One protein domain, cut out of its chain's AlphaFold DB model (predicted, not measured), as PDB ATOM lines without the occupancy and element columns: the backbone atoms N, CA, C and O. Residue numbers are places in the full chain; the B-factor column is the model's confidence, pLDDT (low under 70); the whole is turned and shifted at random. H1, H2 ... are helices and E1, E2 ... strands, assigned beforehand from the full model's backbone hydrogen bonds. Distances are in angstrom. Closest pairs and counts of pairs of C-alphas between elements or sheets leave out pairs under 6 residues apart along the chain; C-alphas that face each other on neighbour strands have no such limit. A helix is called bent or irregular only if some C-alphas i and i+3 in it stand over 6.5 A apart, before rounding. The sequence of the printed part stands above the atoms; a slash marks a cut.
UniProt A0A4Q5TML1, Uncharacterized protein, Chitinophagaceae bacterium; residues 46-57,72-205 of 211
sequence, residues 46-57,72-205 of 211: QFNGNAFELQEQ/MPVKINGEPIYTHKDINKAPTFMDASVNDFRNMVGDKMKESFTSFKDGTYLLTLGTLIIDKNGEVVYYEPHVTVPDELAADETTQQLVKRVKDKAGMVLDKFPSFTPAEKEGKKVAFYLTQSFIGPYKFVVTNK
ATOM      1  N   GLN A  46     -39.745  -8.027 -29.789       91.06
ATOM      2  CA  GLN A  46     -39.129  -8.274 -31.094       91.06
ATOM      3  C   GLN A  46     -39.193  -6.996 -31.933       91.06
ATOM      4  O   GLN A  46     -40.262  -6.396 -32.042       91.06
ATOM      5  N   PHE A  47     -38.075  -6.595 -32.532       88.56
ATOM      6  CA  PHE A  47     -38.004  -5.454 -33.445       88.56
ATOM      7  C   PHE A  47     -36.956  -5.727 -34.527       88.56
ATOM      8  O   PHE A  47     -35.828  -6.093 -34.207       88.56
ATOM      9  N   ASN A  48     -37.335  -5.608 -35.803       85.81
ATOM     10  CA  ASN A  48     -36.470  -5.883 -36.962       85.81
ATOM     11  C   ASN A  48     -35.656  -7.194 -36.849       85.81
ATOM     12  O   ASN A  48     -34.476  -7.238 -37.170       85.81
ATOM     13  N   GLY A  49     -36.285  -8.270 -36.355       88.62
ATOM     14  CA  GLY A  49     -35.643  -9.583 -36.189       88.62
ATOM     15  C   GLY A  49     -34.734  -9.727 -34.961       88.62
ATOM     16  O   GLY A  49     -34.185 -10.804 -34.748       88.62
ATOM     17  N   ASN A  50     -34.604  -8.683 -34.139       92.88
ATOM     18  CA  ASN A  50     -33.829  -8.684 -32.902       92.88
ATOM     19  C   ASN A  50     -34.732  -8.783 -31.668       92.88
ATOM     20  O   ASN A  50     -35.799  -8.164 -31.605       92.88
ATOM     21  N   ALA A  51     -34.271  -9.520 -30.657       94.44
ATOM     22  CA  ALA A  51     -34.925  -9.619 -29.359       94.44
ATOM     23  C   ALA A  51     -34.345  -8.582 -28.388       94.44
ATOM     24  O   ALA A  51     -33.164  -8.646 -28.051       94.44
ATOM     25  N   PHE A  52     -35.176  -7.665 -27.904       93.94
ATOM     26  CA  PHE A  52     -34.799  -6.629 -26.947       93.94
ATOM     27  C   PHE A  52     -35.348  -6.939 -25.563       93.94
ATOM     28  O   PHE A  52     -36.562  -7.033 -25.399       93.94
ATOM     29  N   GLU A  53     -34.468  -7.055 -24.570       94.38
ATOM     30  CA  GLU A  53     -34.880  -7.065 -23.163       94.38
ATOM     31  C   GLU A  53     -35.062  -5.622 -22.698       94.38
ATOM     32  O   GLU A  53     -34.153  -4.808 -22.857       94.38
ATOM     33  N   LEU A  54     -36.226  -5.316 -22.138       90.88
ATOM     34  CA  LEU A  54     -36.599  -4.013 -21.621       90.88
ATOM     35  C   LEU A  54     -36.504  -3.994 -20.096       90.88
ATOM     36  O   LEU A  54     -36.895  -4.949 -19.426       90.88
ATOM     37  N   GLN A  55     -36.046  -2.875 -19.556       89.06
ATOM     38  CA  GLN A  55     -36.002  -2.599 -18.133       89.06
ATOM     39  C   GLN A  55     -36.786  -1.324 -17.830       89.06
ATOM     40  O   GLN A  55     -36.691  -0.327 -18.551       89.06
ATOM     41  N   GLU A  56     -37.573  -1.366 -16.759       85.00
ATOM     42  CA  GLU A  56     -38.276  -0.194 -16.244       85.00
ATOM     43  C   GLU A  56     -37.253   0.835 -15.760       85.00
ATOM     44  O   GLU A  56     -36.346   0.527 -14.982       85.00
ATOM     45  N   GLN A  57     -37.384   2.062 -16.250       71.50
ATOM     46  CA  GLN A  57     -36.648   3.194 -15.717       71.50
ATOM     47  C   GLN A  57     -37.324   3.623 -14.412       71.50
ATOM     48  O   GLN A  57     -38.556   3.684 -14.367       71.50
ATOM     49  N   MET A  72     -37.016   1.068 -21.099       86.38
ATOM     50  CA  MET A  72     -35.935   1.192 -22.070       86.38
ATOM     51  C   MET A  72     -35.342  -0.178 -22.369       86.38
ATOM     52  O   MET A  72     -35.238  -1.000 -21.456       86.38
ATOM     53  N   PRO A  73     -34.929  -0.451 -23.614       91.19
ATOM     54  CA  PRO A  73     -34.122  -1.627 -23.874       91.19
ATOM     55  C   PRO A  73     -32.843  -1.587 -23.017       91.19
ATOM     56  O   PRO A  73     -32.401  -0.526 -22.580       91.19
ATOM     57  N   VAL A  74     -32.280  -2.753 -22.723       93.38
ATOM     58  CA  VAL A  74     -31.007  -2.905 -21.994       93.38
ATOM     59  C   VAL A  74     -30.152  -4.038 -22.547       93.38
ATOM     60  O   VAL A  74     -28.938  -4.052 -22.341       93.38
ATOM     61  N   LYS A  75     -30.762  -4.975 -23.283       95.62
ATOM     62  CA  LYS A  75     -30.048  -5.997 -24.053       95.62
ATOM     63  C   LYS A  75     -30.634  -6.164 -25.443       95.62
ATOM     64  O   LYS A  75     -31.836  -5.987 -25.630       95.62
ATOM     65  N   ILE A  76     -29.788  -6.588 -26.374       95.88
ATOM     66  CA  ILE A  76     -30.146  -7.044 -27.714       95.88
ATOM     67  C   ILE A  76     -29.601  -8.458 -27.912       95.88
ATOM     68  O   ILE A  76     -28.413  -8.708 -27.732       95.88
ATOM     69  N   ASN A  77     -30.472  -9.412 -28.243       94.94
ATOM     70  CA  ASN A  77     -30.120 -10.823 -28.440       94.94
ATOM     71  C   ASN A  77     -29.319 -11.427 -27.262       94.94
ATOM     72  O   ASN A  77     -28.446 -12.270 -27.455       94.94
ATOM     73  N   GLY A  78     -29.614 -10.984 -26.033       94.00
ATOM     74  CA  GLY A  78     -28.932 -11.399 -24.802       94.00
ATOM     75  C   GLY A  78     -27.623 -10.657 -24.492       94.00
ATOM     76  O   GLY A  78     -27.094 -10.817 -23.392       94.00
ATOM     77  N   GLU A  79     -27.117  -9.818 -25.401       95.88
ATOM     78  CA  GLU A  79     -25.924  -8.985 -25.199       95.88
ATOM     79  C   GLU A  79     -26.309  -7.602 -24.629       95.88
ATOM     80  O   GLU A  79     -27.303  -7.025 -25.077       95.88
ATOM     81  N   PRO A  80     -25.564  -7.038 -23.656       96.25
ATOM     82  CA  PRO A  80     -25.853  -5.709 -23.113       96.25
ATOM     83  C   PRO A  80     -25.760  -4.595 -24.158       96.25
ATOM     84  O   PRO A  80     -24.905  -4.624 -25.044       96.25
ATOM     85  N   ILE A  81     -26.601  -3.579 -23.991       95.94
ATOM     86  CA  ILE A  81     -26.532  -2.328 -24.745       95.94
ATOM     87  C   ILE A  81     -25.927  -1.266 -23.828       95.94
ATOM     88  O   ILE A  81     -26.384  -1.065 -22.703       95.94
ATOM     89  N   TYR A  82     -24.879  -0.602 -24.302       94.69
ATOM     90  CA  TYR A  82     -24.072   0.307 -23.495       94.69
ATOM     91  C   TYR A  82     -24.440   1.770 -23.717       94.69
ATOM     92  O   TYR A  82     -24.968   2.149 -24.762       94.69
ATOM     93  N   THR A  83     -24.130   2.614 -22.736       91.56
ATOM     94  CA  THR A  83     -24.296   4.067 -22.824       91.56
ATOM     95  C   THR A  83     -22.944   4.762 -22.961       91.56
ATOM     96  O   THR A  83     -21.893   4.138 -22.825       91.56
ATOM     97  N   HIS A  84     -22.950   6.079 -23.187       88.25
ATOM     98  CA  HIS A  84     -21.731   6.893 -23.304       88.25
ATOM     99  C   HIS A  84     -20.783   6.787 -22.097       88.25
ATOM    100  O   HIS A  84     -19.597   7.058 -22.241       88.25
ATOM    101  N   LYS A  85     -21.286   6.401 -20.916       88.94
ATOM    102  CA  LYS A  85     -20.474   6.245 -19.699       88.94
ATOM    103  C   LYS A  85     -19.695   4.931 -19.660       88.94
ATOM    104  O   LYS A  85     -18.749   4.816 -18.890       88.94
ATOM    105  N   ASP A  86     -20.101   3.949 -20.459       90.56
ATOM    106  CA  ASP A  86     -19.625   2.568 -20.350       90.56
ATOM    107  C   ASP A  86     -18.579   2.192 -21.405       90.56
ATOM    108  O   ASP A  86     -18.063   1.072 -21.379       90.56
ATOM    109  N   ILE A  87     -18.319   3.085 -22.361       93.19
ATOM    110  CA  ILE A  87     -17.537   2.821 -23.571       93.19
ATOM    111  C   ILE A  87     -16.274   3.681 -23.626       93.19
ATOM    112  O   ILE A  87     -16.213   4.777 -23.077       93.19
ATOM    113  N   ASN A  88     -15.268   3.192 -24.348       93.25
ATOM    114  CA  ASN A  88     -14.027   3.921 -24.602       93.25
ATOM    115  C   ASN A  88     -14.100   4.743 -25.898       93.25
ATOM    116  O   ASN A  88     -13.373   5.724 -26.039       93.25
ATOM    117  N   LYS A  89     -14.961   4.347 -26.846       91.38
ATOM    118  CA  LYS A  89     -15.114   5.011 -28.146       91.38
ATOM    119  C   LYS A  89     -16.567   4.988 -28.604       91.38
ATOM    120  O   LYS A  89     -17.169   3.919 -28.706       91.38
ATOM    121  N   ALA A  90     -17.118   6.175 -28.851       88.69
ATOM    122  CA  ALA A  90     -18.487   6.364 -29.322       88.69
ATOM    123  C   ALA A  90     -18.612   6.054 -30.823       88.69
ATOM    124  O   ALA A  90     -17.628   6.215 -31.551       88.69
ATOM    125  N   PRO A  91     -19.801   5.638 -31.294       88.38
ATOM    126  CA  PRO A  91     -20.029   5.434 -32.713       88.38
ATOM    127  C   PRO A  91     -19.998   6.774 -33.458       88.38
ATOM    128  O   PRO A  91     -20.509   7.786 -32.972       88.38
ATOM    129  N   THR A  92     -19.426   6.776 -34.656       86.38
ATOM    130  CA  THR A  92     -19.414   7.922 -35.578       86.38
ATOM    131  C   THR A  92     -20.202   7.580 -36.833       86.38
ATOM    132  O   THR A  92     -20.200   6.438 -37.286       86.38
ATOM    133  N   PHE A  93     -20.905   8.549 -37.409       83.69
ATOM    134  CA  PHE A  93     -21.682   8.321 -38.625       83.69
ATOM    135  C   PHE A  93     -20.825   8.648 -39.847       83.69
ATOM    136  O   PHE A  93     -20.498   9.812 -40.037       83.69
ATOM    137  N   MET A  94     -20.459   7.656 -40.670       76.06
ATOM    138  CA  MET A  94     -19.608   7.852 -41.864       76.06
ATOM    139  C   MET A  94     -18.291   8.612 -41.594       76.06
ATOM    140  O   MET A  94     -17.892   9.452 -42.398       76.06
ATOM    141  N   ASP A  95     -17.655   8.390 -40.437       69.44
ATOM    142  CA  ASP A  95     -16.504   9.185 -39.954       69.44
ATOM    143  C   ASP A  95     -16.759  10.704 -39.872       69.44
ATOM    144  O   ASP A  95     -15.845  11.505 -39.681       69.44
ATOM    145  N   ALA A  96     -18.024  11.094 -39.975       68.56
ATOM    146  CA  ALA A  96     -18.516  12.448 -39.922       68.56
ATOM    147  C   ALA A  96     -19.197  12.713 -38.573       68.56
ATOM    148  O   ALA A  96     -19.256  11.866 -37.667       68.56
ATOM    149  N   SER A  97     -19.689  13.936 -38.415       73.38
ATOM    150  CA  SER A  97     -20.314  14.361 -37.173       73.38
ATOM    151  C   SER A  97     -21.738  13.817 -37.054       73.38
ATOM    152  O   SER A  97     -22.437  13.568 -38.036       73.38
ATOM    153  N   VAL A  98     -22.228  13.717 -35.822       73.75
ATOM    154  CA  VAL A  98     -23.646  13.433 -35.553       73.75
ATOM    155  C   VAL A  98     -24.573  14.490 -36.194       73.75
ATOM    156  O   VAL A  98     -25.712  14.186 -36.549       73.75
ATOM    157  N   ASN A  99     -24.085  15.713 -36.433       79.00
ATOM    158  CA  ASN A  99     -24.849  16.737 -37.150       79.00
ATOM    159  C   ASN A  99     -25.084  16.366 -38.621       79.00
ATOM    160  O   ASN A  99     -26.122  16.726 -39.171       79.00
ATOM    161  N   ASP A 100     -24.171  15.627 -39.253       83.12
ATOM    162  CA  ASP A 100     -24.331  15.165 -40.637       83.12
ATOM    163  C   ASP A 100     -25.415  14.091 -40.730       83.12
ATOM    164  O   ASP A 100     -26.264  14.139 -41.622       83.12
ATOM    165  N   PHE A 101     -25.462  13.190 -39.742       84.81
ATOM    166  CA  PHE A 101     -26.579  12.263 -39.564       84.81
ATOM    167  C   PHE A 101     -27.906  13.022 -39.433       84.81
ATOM    168  O   PHE A 101     -28.849  12.756 -40.181       84.81
ATOM    169  N   ARG A 102     -27.965  14.016 -38.535       85.81
ATOM    170  CA  ARG A 102     -29.175  14.817 -38.304       85.81
ATOM    171  C   ARG A 102     -29.616  15.550 -39.579       85.81
ATOM    172  O   ARG A 102     -30.774  15.470 -39.980       85.81
ATOM    173  N   ASN A 103     -28.694  16.198 -40.280       87.31
ATOM    174  CA  ASN A 103     -29.010  16.873 -41.536       87.31
ATOM    175  C   ASN A 103     -29.562  15.897 -42.582       87.31
ATOM    176  O   ASN A 103     -30.589  16.171 -43.195       87.31
ATOM    177  N   MET A 104     -28.934  14.728 -42.730       88.81
ATOM    178  CA  MET A 104     -29.351  13.727 -43.708       88.81
ATOM    179  C   MET A 104     -30.737  13.148 -43.407       88.81
ATOM    180  O   MET A 104     -31.529  12.946 -44.333       88.81
ATOM    181  N   VAL A 105     -31.046  12.877 -42.134       90.44
ATOM    182  CA  VAL A 105     -32.387  12.434 -41.725       90.44
ATOM    183  C   VAL A 105     -33.398  13.547 -41.997       90.44
ATOM    184  O   VAL A 105     -34.405  13.295 -42.657       90.44
ATOM    185  N   GLY A 106     -33.117  14.780 -41.564       92.00
ATOM    186  CA  GLY A 106     -33.998  15.930 -41.776       92.00
ATOM    187  C   GLY A 106     -34.328  16.161 -43.253       92.00
ATOM    188  O   GLY A 106     -35.502  16.240 -43.622       92.00
ATOM    189  N   ASP A 107     -33.311  16.156 -44.115       91.56
ATOM    190  CA  ASP A 107     -33.469  16.356 -45.557       91.56
ATOM    191  C   ASP A 107     -34.313  15.243 -46.203       91.56
ATOM    192  O   ASP A 107     -35.216  15.528 -46.991       91.56
ATOM    193  N   LYS A 108     -34.099  13.973 -45.825       92.56
ATOM    194  CA  LYS A 108     -34.892  12.834 -46.332       92.56
ATOM    195  C   LYS A 108     -36.329  12.809 -45.812       92.56
ATOM    196  O   LYS A 108     -37.192  12.198 -46.444       92.56
ATOM    197  N   MET A 109     -36.589  13.435 -44.665       94.38
ATOM    198  CA  MET A 109     -37.917  13.480 -44.055       94.38
ATOM    199  C   MET A 109     -38.761  14.658 -44.539       94.38
ATOM    200  O   MET A 109     -39.986  14.553 -44.505       94.38
ATOM    201  N   LYS A 110     -38.139  15.728 -45.049       93.50
ATOM    202  CA  LYS A 110     -38.788  16.976 -45.482       93.50
ATOM    203  C   LYS A 110     -40.026  16.766 -46.360       93.50
ATOM    204  O   LYS A 110     -41.080  17.334 -46.084       93.50
ATOM    205  N   GLU A 111     -39.927  15.921 -47.384       92.00
ATOM    206  CA  GLU A 111     -41.037  15.640 -48.312       92.00
ATOM    207  C   GLU A 111     -42.242  14.983 -47.629       92.00
ATOM    208  O   GLU A 111     -43.373  15.142 -48.075       92.00
ATOM    209  N   SER A 112     -42.033  14.292 -46.508       93.88
ATOM    210  CA  SER A 112     -43.120  13.641 -45.766       93.88
ATOM    211  C   SER A 112     -44.074  14.650 -45.123       93.88
ATOM    212  O   SER A 112     -45.206  14.296 -44.796       93.88
ATOM    213  N   PHE A 113     -43.635  15.904 -44.959       94.50
ATOM    214  CA  PHE A 113     -44.409  16.970 -44.328       94.50
ATOM    215  C   PHE A 113     -45.163  17.864 -45.324       94.50
ATOM    216  O   PHE A 113     -45.999  18.654 -44.905       94.50
ATOM    217  N   THR A 114     -44.959  17.732 -46.640       93.69
ATOM    218  CA  THR A 114     -45.600  18.621 -47.638       93.69
ATOM    219  C   THR A 114     -47.122  18.482 -47.700       93.69
ATOM    220  O   THR A 114     -47.807  19.360 -48.218       93.69
ATOM    221  N   SER A 115     -47.648  17.352 -47.219       93.06
ATOM    222  CA  SER A 115     -49.086  17.057 -47.198       93.06
ATOM    223  C   SER A 115     -49.772  17.515 -45.911       93.06
ATOM    224  O   SER A 115     -50.988  17.379 -45.798       93.06
ATOM    225  N   PHE A 116     -49.008  18.005 -44.934       94.50
ATOM    226  CA  PHE A 116     -49.564  18.543 -43.702       94.50
ATOM    227  C   PHE A 116     -50.163  19.931 -43.942       94.50
ATOM    228  O   PHE A 116     -49.858  20.607 -44.926       94.50
ATOM    229  N   LYS A 117     -51.046  20.338 -43.027       95.00
ATOM    230  CA  LYS A 117     -51.521  21.721 -42.945       95.00
ATOM    231  C   LYS A 117     -50.369  22.630 -42.502       95.00
ATOM    232  O   LYS A 117     -49.324  22.160 -42.056       95.00
ATOM    233  N   ASP A 118     -50.569  23.932 -42.643       96.19
ATOM    234  CA  ASP A 118     -49.600  24.910 -42.164       96.19
ATOM    235  C   ASP A 118     -49.435  24.788 -40.644       96.19
ATOM    236  O   ASP A 118     -50.407  24.584 -39.917       96.19
ATOM    237  N   GLY A 119     -48.193  24.870 -40.176       95.50
ATOM    238  CA  GLY A 119     -47.867  24.627 -38.776       95.50
ATOM    239  C   GLY A 119     -46.409  24.240 -38.555       95.50
ATOM    240  O   GLY A 119     -45.626  24.084 -39.496       95.50
ATOM    241  N   THR A 120     -46.043  24.087 -37.283       96.69
ATOM    242  CA  THR A 120     -44.722  23.598 -36.870       96.69
ATOM    243  C   THR A 120     -44.842  22.177 -36.342       96.69
ATOM    244  O   THR A 120     -45.611  21.912 -35.425       96.69
ATOM    245  N   TYR A 121     -44.036  21.280 -36.893       96.00
ATOM    246  CA  TYR A 121     -44.007  19.868 -36.543       96.00
ATOM    247  C   TYR A 121     -42.621  19.483 -36.050       96.00
ATOM    248  O   TYR A 121     -41.611  19.948 -36.586       96.00
ATOM    249  N   LEU A 122     -42.563  18.603 -35.053       94.75
ATOM    250  CA  LEU A 122     -41.302  18.057 -34.557       94.75
ATOM    251  C   LEU A 122     -41.290  16.552 -34.769       94.75
ATOM    252  O   LEU A 122     -42.185  15.862 -34.294       94.75
ATOM    253  N   LEU A 123     -40.263  16.036 -35.433       93.44
ATOM    254  CA  LEU A 123     -39.921  14.618 -35.371       93.44
ATOM    255  C   LEU A 123     -38.843  14.443 -34.301       93.44
ATOM    256  O   LEU A 123     -37.836  15.151 -34.300       93.44
ATOM    257  N   THR A 124     -39.026  13.492 -33.400       90.19
ATOM    258  CA  THR A 124     -38.005  13.052 -32.449       90.19
ATOM    259  C   THR A 124     -37.777  11.562 -32.616       90.19
ATOM    260  O   THR A 124     -38.708  10.789 -32.825       90.19
ATOM    261  N   LEU A 125     -36.517  11.156 -32.536       87.25
ATOM    262  CA  LEU A 125     -36.132   9.759 -32.402       87.25
ATOM    263  C   LEU A 125     -35.797   9.587 -30.920       87.25
ATOM    264  O   LEU A 125     -34.797  10.133 -30.461       87.25
ATOM    265  N   GLY A 126     -36.703   8.982 -30.148       79.19
ATOM    266  CA  GLY A 126     -36.596   8.921 -28.686       79.19
ATOM    267  C   GLY A 126     -35.428   8.043 -28.251       79.19
ATOM    268  O   GLY A 126     -34.453   8.519 -27.668       79.19
ATOM    269  N   THR A 127     -35.512   6.768 -28.614       86.12
ATOM    270  CA  THR A 127     -34.438   5.788 -28.447       86.12
ATOM    271  C   THR A 127     -33.870   5.453 -29.818       86.12
ATOM    272  O   THR A 127     -34.646   5.231 -30.742       86.12
ATOM    273  N   LEU A 128     -32.545   5.380 -29.953       90.69
ATOM    274  CA  LEU A 128     -31.879   4.803 -31.121       90.69
ATOM    275  C   LEU A 128     -30.753   3.880 -30.645       90.69
ATOM    276  O   LEU A 128     -29.950   4.272 -29.796       90.69
ATOM    277  N   ILE A 129     -30.713   2.650 -31.162       93.00
ATOM    278  CA  ILE A 129     -29.675   1.666 -30.820       93.00
ATOM    279  C   ILE A 129     -28.898   1.301 -32.069       93.00
ATOM    280  O   ILE A 129     -29.484   0.913 -33.082       93.00
ATOM    281  N   ILE A 130     -27.578   1.393 -31.952       93.56
ATOM    282  CA  ILE A 130     -26.624   0.947 -32.962       93.56
ATOM    283  C   ILE A 130     -26.049  -0.389 -32.501       93.56
ATOM    284  O   ILE A 130     -25.659  -0.514 -31.340       93.56
ATOM    285  N   ASP A 131     -26.010  -1.394 -33.370       94.50
ATOM    286  CA  ASP A 131     -25.441  -2.699 -33.039       94.50
ATOM    287  C   ASP A 131     -23.905  -2.733 -33.164       94.50
ATOM    288  O   ASP A 131     -23.239  -1.755 -33.513       94.50
ATOM    289  N   LYS A 132     -23.312  -3.900 -32.901       94.94
ATOM    290  CA  LYS A 132     -21.861  -4.119 -33.031       94.94
ATOM    291  C   LYS A 132     -21.336  -4.061 -34.471       94.94
ATOM    292  O   LYS A 132     -20.119  -4.036 -34.662       94.94
ATOM    293  N   ASN A 133     -22.219  -4.060 -35.467       93.44
ATOM    294  CA  ASN A 133     -21.886  -3.901 -36.879       93.44
ATOM    295  C   ASN A 133     -22.036  -2.446 -37.343       93.44
ATOM    296  O   ASN A 133     -21.605  -2.124 -38.447       93.44
ATOM    297  N   GLY A 134     -22.560  -1.561 -36.488       91.62
ATOM    298  CA  GLY A 134     -22.788  -0.161 -36.821       91.62
ATOM    299  C   GLY A 134     -24.154   0.098 -37.455       91.62
ATOM    300  O   GLY A 134     -24.382   1.176 -37.995       91.62
ATOM    301  N   GLU A 135     -25.067  -0.866 -37.422       92.19
ATOM    302  CA  GLU A 135     -26.400  -0.739 -38.006       92.19
ATOM    303  C   GLU A 135     -27.399  -0.213 -36.977       92.19
ATOM    304  O   GLU A 135     -27.325  -0.537 -35.790       92.19
ATOM    305  N   VAL A 136     -28.367   0.587 -37.428       92.06
ATOM    306  CA  VAL A 136     -29.484   1.008 -36.579       92.06
ATOM    307  C   VAL A 136     -30.465  -0.156 -36.457       92.06
ATOM    308  O   VAL A 136     -31.136  -0.520 -37.416       92.06
ATOM    309  N   VAL A 137     -30.566  -0.730 -35.261       92.88
ATOM    310  CA  VAL A 137     -31.355  -1.949 -34.998       92.88
ATOM    311  C   VAL A 137     -32.582  -1.706 -34.128       92.88
ATOM    312  O   VAL A 137     -33.396  -2.609 -33.951       92.88
ATOM    313  N   TYR A 138     -32.729  -0.499 -33.583       92.19
ATOM    314  CA  TYR A 138     -33.903  -0.079 -32.826       92.19
ATOM    315  C   TYR A 138     -34.087   1.427 -32.937       92.19
ATOM    316  O   TYR A 138     -33.110   2.174 -32.835       92.19
ATOM    317  N   TYR A 139     -35.334   1.868 -33.088       90.75
ATOM    318  CA  TYR A 139     -35.692   3.278 -33.043       90.75
ATOM    319  C   TYR A 139     -37.147   3.487 -32.616       90.75
ATOM    320  O   TYR A 139     -38.019   2.675 -32.920       90.75
ATOM    321  N   GLU A 140     -37.420   4.613 -31.959       88.00
ATOM    322  CA  GLU A 140     -38.774   5.017 -31.555       88.00
ATOM    323  C   GLU A 140     -39.088   6.425 -32.079       88.00
ATOM    324  O   GLU A 140     -38.678   7.421 -31.476       88.00
ATOM    325  N   PRO A 141     -39.773   6.544 -33.231       90.44
ATOM    326  CA  PRO A 141     -40.088   7.833 -33.816       90.44
ATOM    327  C   PRO A 141     -41.366   8.409 -33.192       90.44
ATOM    328  O   PRO A 141     -42.436   7.789 -33.202       90.44
ATOM    329  N   HIS A 142     -41.282   9.646 -32.718       91.19
ATOM    330  CA  HIS A 142     -42.415  10.424 -32.229       91.19
ATOM    331  C   HIS A 142     -42.573  11.688 -33.066       91.19
ATOM    332  O   HIS A 142     -41.594  12.314 -33.458       91.19
ATOM    333  N   VAL A 143     -43.820  12.051 -33.358       93.00
ATOM    334  CA  VAL A 143     -44.137  13.284 -34.079       93.00
ATOM    335  C   VAL A 143     -45.006  14.135 -33.172       93.00
ATOM    336  O   VAL A 143     -46.089  13.698 -32.785       93.00
ATOM    337  N   THR A 144     -44.524  15.323 -32.836       94.38
ATOM    338  CA  THR A 144     -45.315  16.370 -32.192       94.38
ATOM    339  C   THR A 144     -45.964  17.208 -33.282       94.38
ATOM    340  O   THR A 144     -45.297  17.642 -34.227       94.38
ATOM    341  N   VAL A 145     -47.269  17.415 -33.151       94.81
ATOM    342  CA  VAL A 145     -48.095  18.218 -34.056       94.81
ATOM    343  C   VAL A 145     -48.633  19.438 -33.298       94.81
ATOM    344  O   VAL A 145     -48.688  19.375 -32.070       94.81
ATOM    345  N   PRO A 146     -49.029  20.523 -33.987       94.06
ATOM    346  CA  PRO A 146     -49.731  21.640 -33.358       94.06
ATOM    347  C   PRO A 146     -50.997  21.179 -32.625       94.06
ATOM    348  O   PRO A 146     -51.693  20.280 -33.107       94.06
ATOM    349  N   ASP A 147     -51.300  21.796 -31.481       93.06
ATOM    350  CA  ASP A 147     -52.401  21.388 -30.597       93.06
ATOM    351  C   ASP A 147     -53.754  21.409 -31.322       93.06
ATOM    352  O   ASP A 147     -54.562  20.490 -31.186       93.06
ATOM    353  N   GLU A 148     -53.972  22.406 -32.180       93.00
ATOM    354  CA  GLU A 148     -55.179  22.555 -32.990       93.00
ATOM    355  C   GLU A 148     -55.360  21.441 -34.038       93.00
ATOM    356  O   GLU A 148     -56.458  21.254 -34.563       93.00
ATOM    357  N   LEU A 149     -54.303  20.674 -34.328       90.94
ATOM    358  CA  LEU A 149     -54.309  19.543 -35.258       90.94
ATOM    359  C   LEU A 149     -54.176  18.184 -34.554       90.94
ATOM    360  O   LEU A 149     -54.235  17.148 -35.216       90.94
ATOM    361  N   ALA A 150     -54.012  18.151 -33.228       89.31
ATOM    362  CA  ALA A 150     -53.747  16.916 -32.493       89.31
ATOM    363  C   ALA A 150     -54.889  15.892 -32.605       89.31
ATOM    364  O   ALA A 150     -54.632  14.692 -32.691       89.31
ATOM    365  N   ALA A 151     -56.142  16.349 -32.664       91.44
ATOM    366  CA  ALA A 151     -57.317  15.487 -32.810       91.44
ATOM    367  C   ALA A 151     -57.744  15.244 -34.276       91.44
ATOM    368  O   ALA A 151     -58.692  14.501 -34.521       91.44
ATOM    369  N   ASP A 152     -57.078  15.860 -35.259       93.81
ATOM    370  CA  ASP A 152     -57.440  15.751 -36.677       93.81
ATOM    371  C   ASP A 152     -57.033  14.372 -37.234       93.81
ATOM    372  O   ASP A 152     -55.852  14.023 -37.303       93.81
ATOM    373  N   GLU A 153     -58.016  13.564 -37.649       93.44
ATOM    374  CA  GLU A 153     -57.783  12.188 -38.119       93.44
ATOM    375  C   GLU A 153     -56.832  12.122 -39.319       93.44
ATOM    376  O   GLU A 153     -56.002  11.213 -39.417       93.44
ATOM    377  N   THR A 154     -56.916  13.099 -40.229       93.38
ATOM    378  CA  THR A 154     -56.022  13.175 -41.394       93.38
ATOM    379  C   THR A 154     -54.583  13.397 -40.936       93.38
ATOM    380  O   THR A 154     -53.669  12.717 -41.403       93.38
ATOM    381  N   THR A 155     -54.380  14.284 -39.968       93.19
ATOM    382  CA  THR A 155     -53.082  14.556 -39.350       93.19
ATOM    383  C   THR A 155     -52.530  13.307 -38.671       93.19
ATOM    384  O   THR A 155     -51.368  12.972 -38.882       93.19
ATOM    385  N   GLN A 156     -53.355  12.538 -37.957       94.00
ATOM    386  CA  GLN A 156     -52.919  11.277 -37.342       94.00
ATOM    387  C   GLN A 156     -52.509  10.217 -38.378       94.00
ATOM    388  O   GLN A 156     -51.507   9.515 -38.201       94.00
ATOM    389  N   GLN A 157     -53.216  10.129 -39.509       94.19
ATOM    390  CA  GLN A 157     -52.806   9.261 -40.617       94.19
ATOM    391  C   GLN A 157     -51.472   9.703 -41.233       94.19
ATOM    392  O   GLN A 157     -50.624   8.861 -41.541       94.19
ATOM    393  N   LEU A 158     -51.264  11.011 -41.397       94.50
ATOM    394  CA  LEU A 158     -50.004  11.557 -41.894       94.50
ATOM    395  C   LEU A 158     -48.852  11.318 -40.906       94.50
ATOM    396  O   LEU A 158     -47.778  10.892 -41.327       94.50
ATOM    397  N   VAL A 159     -49.083  11.484 -39.601       95.12
ATOM    398  CA  VAL A 159     -48.120  11.149 -38.538       95.12
ATOM    399  C   VAL A 159     -47.679   9.692 -38.643       95.12
ATOM    400  O   VAL A 159     -46.481   9.411 -38.581       95.12
ATOM    401  N   LYS A 160     -48.614   8.757 -38.854       94.69
ATOM    402  CA  LYS A 160     -48.269   7.345 -39.058       94.69
ATOM    403  C   LYS A 160     -47.346   7.159 -40.270       94.69
ATOM    404  O   LYS A 160     -46.309   6.518 -40.141       94.69
ATOM    405  N   ARG A 161     -47.659   7.785 -41.411       93.75
ATOM    406  CA  ARG A 161     -46.812   7.718 -42.621       93.75
ATOM    407  C   ARG A 161     -45.417   8.299 -42.395       93.75
ATOM    408  O   ARG A 161     -44.443   7.737 -42.886       93.75
ATOM    409  N   VAL A 162     -45.311   9.402 -41.651       94.94
ATOM    410  CA  VAL A 162     -44.020   9.997 -41.271       94.94
ATOM    411  C   VAL A 162     -43.207   9.011 -40.432       94.94
ATOM    412  O   VAL A 162     -42.024   8.826 -40.704       94.94
ATOM    413  N   LYS A 163     -43.824   8.335 -39.454       94.75
ATOM    414  CA  LYS A 163     -43.148   7.313 -38.638       94.75
ATOM    415  C   LYS A 163     -42.678   6.122 -39.477       94.75
ATOM    416  O   LYS A 163     -41.522   5.726 -39.356       94.75
ATOM    417  N   ASP A 164     -43.527   5.614 -40.369       93.25
ATOM    418  CA  ASP A 164     -43.175   4.512 -41.274       93.25
ATOM    419  C   ASP A 164     -42.003   4.907 -42.193       93.25
ATOM    420  O   ASP A 164     -41.050   4.149 -42.378       93.25
ATOM    421  N   LYS A 165     -42.030   6.134 -42.734       93.94
ATOM    422  CA  LYS A 165     -40.947   6.667 -43.565       93.94
ATOM    423  C   LYS A 165     -39.655   6.852 -42.774       93.94
ATOM    424  O   LYS A 165     -38.602   6.516 -43.308       93.94
ATOM    425  N   ALA A 166     -39.722   7.345 -41.537       92.81
ATOM    426  CA  ALA A 166     -38.555   7.453 -40.665       92.81
ATOM    427  C   ALA A 166     -37.889   6.085 -40.482       92.81
ATOM    428  O   ALA A 166     -36.672   5.987 -40.604       92.81
ATOM    429  N   GLY A 167     -38.685   5.024 -40.310       90.50
ATOM    430  CA  GLY A 167     -38.160   3.665 -40.254       90.50
ATOM    431  C   GLY A 167     -37.453   3.236 -41.536       90.50
ATOM    432  O   GLY A 167     -36.282   2.879 -41.503       90.50
ATOM    433  N   MET A 168     -38.094   3.411 -42.697       90.25
ATOM    434  CA  MET A 168     -37.468   3.100 -43.993       90.25
ATOM    435  C   MET A 168     -36.187   3.894 -44.267       90.25
ATOM    436  O   MET A 168     -35.312   3.431 -45.000       90.25
ATOM    437  N   VAL A 169     -36.127   5.131 -43.773       90.62
ATOM    438  CA  VAL A 169     -34.949   5.986 -43.866       90.62
ATOM    439  C   VAL A 169     -33.846   5.372 -43.011       90.62
ATOM    440  O   VAL A 169     -32.808   5.040 -43.569       90.62
ATOM    441  N   LEU A 170     -34.087   5.130 -41.722       90.25
ATOM    442  CA  LEU A 170     -33.096   4.578 -40.792       90.25
ATOM    443  C   LEU A 170     -32.621   3.164 -41.172       90.25
ATOM    444  O   LEU A 170     -31.429   2.892 -41.078       90.25
ATOM    445  N   ASP A 171     -33.501   2.305 -41.690       86.81
ATOM    446  CA  ASP A 171     -33.155   0.943 -42.131       86.81
ATOM    447  C   ASP A 171     -32.207   0.929 -43.350       86.81
ATOM    448  O   ASP A 171     -31.540  -0.065 -43.623       86.81
ATOM    449  N   LYS A 172     -32.169   2.022 -44.125       83.00
ATOM    450  CA  LYS A 172     -31.327   2.169 -45.327       83.00
ATOM    451  C   LYS A 172     -30.158   3.122 -45.112       83.00
ATOM    452  O   LYS A 172     -29.528   3.539 -46.089       83.00
ATOM    453  N   PHE A 173     -29.916   3.545 -43.874       81.31
ATOM    454  CA  PHE A 173     -28.837   4.477 -43.599       81.31
ATOM    455  C   PHE A 173     -27.472   3.807 -43.745       81.31
ATOM    456  O   PHE A 173     -27.331   2.621 -43.447       81.31
ATOM    457  N   PRO A 174     -26.453   4.562 -44.193       78.56
ATOM    458  CA  PRO A 174     -25.070   4.127 -44.086       78.56
ATOM    459  C   PRO A 174     -24.746   3.692 -42.655       78.56
ATOM    460  O   PRO A 174     -25.206   4.312 -41.693       78.56
ATOM    461  N   SER A 175     -23.940   2.643 -42.517       84.06
ATOM    462  CA  SER A 175     -23.537   2.140 -41.209       84.06
ATOM    463  C   SER A 175     -22.690   3.170 -40.455       84.06
ATOM    464  O   SER A 175     -21.860   3.883 -41.026       84.06
ATOM    465  N   PHE A 176     -22.885   3.218 -39.146       90.06
ATOM    466  CA  PHE A 176     -21.998   3.885 -38.207       90.06
ATOM    467  C   PHE A 176     -20.708   3.080 -38.041       90.06
ATOM    468  O   PHE A 176     -20.660   1.873 -38.284       90.06
ATOM    469  N   THR A 177     -19.656   3.717 -37.540       91.56
ATOM    470  CA  THR A 177     -18.609   2.957 -36.866       91.56
ATOM    471  C   THR A 177     -19.189   2.387 -35.563       91.56
ATOM    472  O   THR A 177     -19.926   3.089 -34.866       91.56
ATOM    473  N   PRO A 178     -18.921   1.119 -35.214       92.44
ATOM    474  CA  PRO A 178     -19.417   0.550 -33.965       92.44
ATOM    475  C   PRO A 178     -18.804   1.232 -32.739       92.44
ATOM    476  O   PRO A 178     -17.650   1.663 -32.771       92.44
ATOM    477  N   ALA A 179     -19.544   1.249 -31.631       94.31
ATOM    478  CA  ALA A 179     -18.984   1.628 -30.340       94.31
ATOM    479  C   ALA A 179     -17.978   0.576 -29.853       94.31
ATOM    480  O   ALA A 179     -18.140  -0.617 -30.130       94.31
ATOM    481  N   GLU A 180     -16.978   0.996 -29.077       96.62
ATOM    482  CA  GLU A 180     -15.987   0.084 -28.497       96.62
ATOM    483  C   GLU A 180     -15.937   0.186 -26.969       96.62
ATOM    484  O   GLU A 180     -15.813   1.275 -26.398       96.62
ATOM    485  N   LYS A 181     -15.970  -0.975 -26.308       96.50
ATOM    486  CA  LYS A 181     -15.707  -1.153 -24.879       96.50
ATOM    487  C   LYS A 181     -14.564  -2.142 -24.710       96.50
ATOM    488  O   LYS A 181     -14.667  -3.275 -25.176       96.50
ATOM    489  N   GLU A 182     -13.475  -1.714 -24.077       95.31
ATOM    490  CA  GLU A 182     -12.287  -2.556 -23.848       95.31
ATOM    491  C   GLU A 182     -11.768  -3.215 -25.148       95.31
ATOM    492  O   GLU A 182     -11.394  -4.387 -25.181       95.31
ATOM    493  N   GLY A 183     -11.810  -2.469 -26.261       94.44
ATOM    494  CA  GLY A 183     -11.390  -2.935 -27.589       94.44
ATOM    495  C   GLY A 183     -12.366  -3.889 -28.292       94.44
ATOM    496  O   GLY A 183     -12.066  -4.375 -29.381       94.44
ATOM    497  N   LYS A 184     -13.538  -4.170 -27.706       96.56
ATOM    498  CA  LYS A 184     -14.592  -4.985 -28.323       96.56
ATOM    499  C   LYS A 184     -15.712  -4.105 -28.856       96.56
ATOM    500  O   LYS A 184     -16.152  -3.183 -28.175       96.56
ATOM    501  N   LYS A 185     -16.206  -4.435 -30.051       97.19
ATOM    502  CA  LYS A 185     -17.391  -3.803 -30.640       97.19
ATOM    503  C   LYS A 185     -18.636  -4.185 -29.846       97.19
ATOM    504  O   LYS A 185     -18.838  -5.369 -29.571       97.19
ATOM    505  N   VAL A 186     -19.462  -3.204 -29.503       96.94
ATOM    506  CA  VAL A 186     -20.649  -3.401 -28.662       96.94
ATOM    507  C   VAL A 186     -21.853  -2.612 -29.174       96.94
ATOM    508  O   VAL A 186     -21.691  -1.629 -29.895       96.94
ATOM    509  N   ALA A 187     -23.058  -3.037 -28.785       96.69
ATOM    510  CA  ALA A 187     -24.277  -2.277 -29.042       96.69
ATOM    511  C   ALA A 187     -24.346  -1.023 -28.156       96.69
ATOM    512  O   ALA A 187     -23.890  -1.041 -27.008       96.69
ATOM    513  N   PHE A 188     -24.929   0.059 -28.669       94.50
ATOM    514  CA  PHE A 188     -24.846   1.378 -28.048       94.50
ATOM    515  C   PHE A 188     -26.139   2.195 -28.133       94.50
ATOM    516  O   PHE A 188     -26.788   2.236 -29.178       94.50
ATOM    517  N   TYR A 189     -26.455   2.899 -27.042       91.38
ATOM    518  CA  TYR A 189     -27.525   3.892 -26.937       91.38
ATOM    519  C   TYR A 189     -27.109   5.257 -27.454       91.38
ATOM    520  O   TYR A 189     -26.301   5.946 -26.828       91.38
ATOM    521  N   LEU A 190     -27.779   5.715 -28.507       86.38
ATOM    522  CA  LEU A 190     -27.669   7.089 -28.967       86.38
ATOM    523  C   LEU A 190     -28.874   7.889 -28.449       86.38
ATOM    524  O   LEU A 190     -30.020   7.615 -28.802       86.38
ATOM    525  N   THR A 191     -28.621   8.818 -27.521       72.62
ATOM    526  CA  THR A 191     -29.690   9.525 -26.797       72.62
ATOM    527  C   THR A 191     -30.311  10.638 -27.638       72.62
ATOM    528  O   THR A 191     -29.658  11.209 -28.513       72.62
ATOM    529  N   GLN A 192     -31.563  10.994 -27.325       68.31
ATOM    530  CA  GLN A 192     -32.350  12.008 -28.036       68.31
ATOM    531  C   GLN A 192     -31.599  13.330 -28.265       68.31
ATOM    532  O   GLN A 192     -31.692  13.892 -29.352       68.31
ATOM    533  N   SER A 193     -30.816  13.798 -27.284       66.62
ATOM    534  CA  SER A 193     -30.024  15.037 -27.375       66.62
ATOM    535  C   SER A 193     -29.038  15.056 -28.547       66.62
ATOM    536  O   SER A 193     -28.643  16.129 -28.991       66.62
ATOM    537  N   PHE A 194     -28.643  13.887 -29.048       67.25
ATOM    538  CA  PHE A 194     -27.751  13.755 -30.195       67.25
ATOM    539  C   PHE A 194     -28.506  13.650 -31.529       67.25
ATOM    540  O   PHE A 194     -27.941  13.965 -32.568       67.25
ATOM    541  N   ILE A 195     -29.777  13.238 -31.534       75.88
ATOM    542  CA  ILE A 195     -30.507  12.845 -32.759       75.88
ATOM    543  C   ILE A 195     -31.751  13.668 -33.046       75.88
ATOM    544  O   ILE A 195     -32.446  13.369 -34.009       75.88
ATOM    545  N   GLY A 196     -32.071  14.686 -32.254       71.94
ATOM    546  CA  GLY A 196     -33.230  15.530 -32.516       71.94
ATOM    547  C   GLY A 196     -33.495  16.551 -31.411       71.94
ATOM    548  O   GLY A 196     -32.734  16.631 -30.449       71.94
ATOM    549  N   PRO A 197     -34.586  17.330 -31.522       87.62
ATOM    550  CA  PRO A 197     -35.658  17.221 -32.521       87.62
ATOM    551  C   PRO A 197     -35.282  17.707 -33.936       87.62
ATOM    552  O   PRO A 197     -34.385  18.531 -34.127       87.62
ATOM    553  N   TYR A 198     -36.015  17.213 -34.936       92.44
ATOM    554  CA  TYR A 198     -36.055  17.751 -36.299       92.44
ATOM    555  C   TYR A 198     -37.289  18.641 -36.430       92.44
ATOM    556  O   TYR A 198     -38.411  18.147 -36.294       92.44
ATOM    557  N   LYS A 199     -37.092  19.938 -36.679       95.00
ATOM    558  CA  LYS A 199     -38.187  20.904 -36.784       95.00
ATOM    559  C   LYS A 199     -38.548  21.153 -38.245       95.00
ATOM    560  O   LYS A 199     -37.705  21.583 -39.029       95.00
ATOM    561  N   PHE A 200     -39.809  20.913 -38.587       96.50
ATOM    562  CA  PHE A 200     -40.369  21.146 -39.914       96.50
ATOM    563  C   PHE A 200     -41.449  22.220 -39.833       96.50
ATOM    564  O   PHE A 200     -42.423  22.070 -39.097       96.50
ATOM    565  N   VAL A 201     -41.281  23.298 -40.593       97.06
ATOM    566  CA  VAL A 201     -42.273  24.371 -40.712       97.06
ATOM    567  C   VAL A 201     -42.955  24.242 -42.062       97.06
ATOM    568  O   VAL A 201     -42.291  24.278 -43.099       97.06
ATOM    569  N   VAL A 202     -44.272  24.066 -42.043       96.81
ATOM    570  CA  VAL A 202     -45.104  23.972 -43.243       96.81
ATOM    571  C   VAL A 202     -45.816  25.303 -43.444       96.81
ATOM    572  O   VAL A 202     -46.448  25.824 -42.526       96.81
ATOM    573  N   THR A 203     -45.689  25.879 -44.636       95.62
ATOM    574  CA  THR A 203     -46.351  27.133 -45.015       95.62
ATOM    575  C   THR A 203     -46.721  27.081 -46.486       95.62
ATOM    576  O   THR A 203     -45.844  26.909 -47.335       95.62
ATOM    577  N   ASN A 204     -48.005  27.224 -46.813       92.44
ATOM    578  CA  ASN A 204     -48.514  27.151 -48.185       92.44
ATOM    579  C   ASN A 204     -47.986  25.922 -48.954       92.44
ATOM    580  O   ASN A 204     -47.506  26.039 -50.083       92.44
ATOM    581  N   LYS A 205     -48.035  24.737 -48.323       89.00
ATOM    582  CA  LYS A 205     -47.511  23.449 -48.846       89.00
ATOM    583  C   LYS A 205     -45.995  23.395 -49.092       89.00
ATOM    584  O   LYS A 205     -45.486  22.381 -49.569       89.00
TER     585      LYS A 205
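This is residues 46 to 57 and 72 to 205 of the 211 residues of an uncharacterized protein of Chitinophagaceae bacterium (UniProt A0A4Q5TML1). A long, strongly twisted sheet runs through the whole: bent E4 has E5 on one side and E8 and E7 on the other, while H1 and H2 cover one face of the part made of E4, E5 and E8. Towards the other end of the long axis, E7 joins this part to two extensions, the short hairpin with E6 and the row E3, E2, E1. The printed part has 146 residues, with three named helices and eight named strands in the order E1 E2 E3 H1 E4 E5 H2 E6 E7 H3 E8. The sheet is branched and mixed, with E3 and E7 parallel and its other neighbour pairs antiparallel, and the class is mixed, helices and strands. The whole is compact, with a radius of gyration of the C-alphas of 16.4 A, but elongated in outline, spanning 52 by 32 by 24 A.

Residues 46 to 47 pair with residues 50 to 51 of E1, residues 50 to 56, antiparallel. E1 is an edge strand, antiparallel to E2, residues 72 to 76, with N 55 and O 72 at 2.8 A. On the other side of E2 is E3, residues 79 to 82; the two form a hairpin, with N 76 and O 79 at 2.8 A. E3 is parallel to E7, residues 184 to 191, with N 189 and O 82 at 2.8 A. E4, residues 119 to 130, bends by 51 degrees at residue 127. It forms a hairpin with E5, residues 136 to 144, with N 124 and O 142 at 2.8 A. On the other side of E4, E7 lies beside residues 128 to 130, with N 188 and O 130 at 2.8 A, and E8, residues 198 to 203, beside residues 119 to 123, with N 121 and O 200 at 2.8 A. E6, residues 179 to 181, forms a hairpin with E7, with N 181 and O 184 at 2.9 A. H1, residues 98 to 113, is on the sheet at a height of 5.6 A, over E8; at 29.6 degrees to E8 on the local plane, it only just runs along the strands. H2, residues 153 to 170, is on the same face at a height of 9.1 A, over E4 and E5, and runs along the strands at 24 degrees to E5 on the local plane. H1 and H2 touch at a steep tilt of 38 degrees, opposite ways; their closest C-alphas, of Ser 112 and Val 162, are 5.9 A apart. H3, residues 192 to 195, touches H1 at residues 98 to 102 alone; the closest C-alphas, of Arg 102 and Ile 195, are 6.0 A apart. In H2 every O i to N i+4 pair is within hydrogen-bond range, in H1 9 of 12 are, and H3 is too short for such a pair.

E1 begins at C-alpha 50, (-33.829, -8.684, -32.902), and is 19.2 A long; E2 and E3 are shorter. H1 is 22.8 A long, has a kink of 28 degrees near residue 107 and is irregular, with C-alphas 108 and 111 7.0 A apart. E4 is 32.3 A long and passes C-alpha 127 at (-34.438, 5.788, -28.447). E5 measures 22.5 A and H2 26.0 A. After short E6, E7 measures 21.0 A and bends by 51 degrees at residue 187. H3 has four residues; E8, 16.4 A long, ends at C-alpha 203, (-46.351, 27.133, -45.015).

The two C-alphas farthest apart, of Glu 182 and Asn 204, are 52.8 A apart. Residues 58 to 71 are not printed; C-alphas 57 and 72 are 6.7 A apart across the cut. The link from E3 to H1, residues 83 to 97, is long. The mean pLDDT of the printed part is 90.1; residues 95 to 96 and 192 to 194 are under 70.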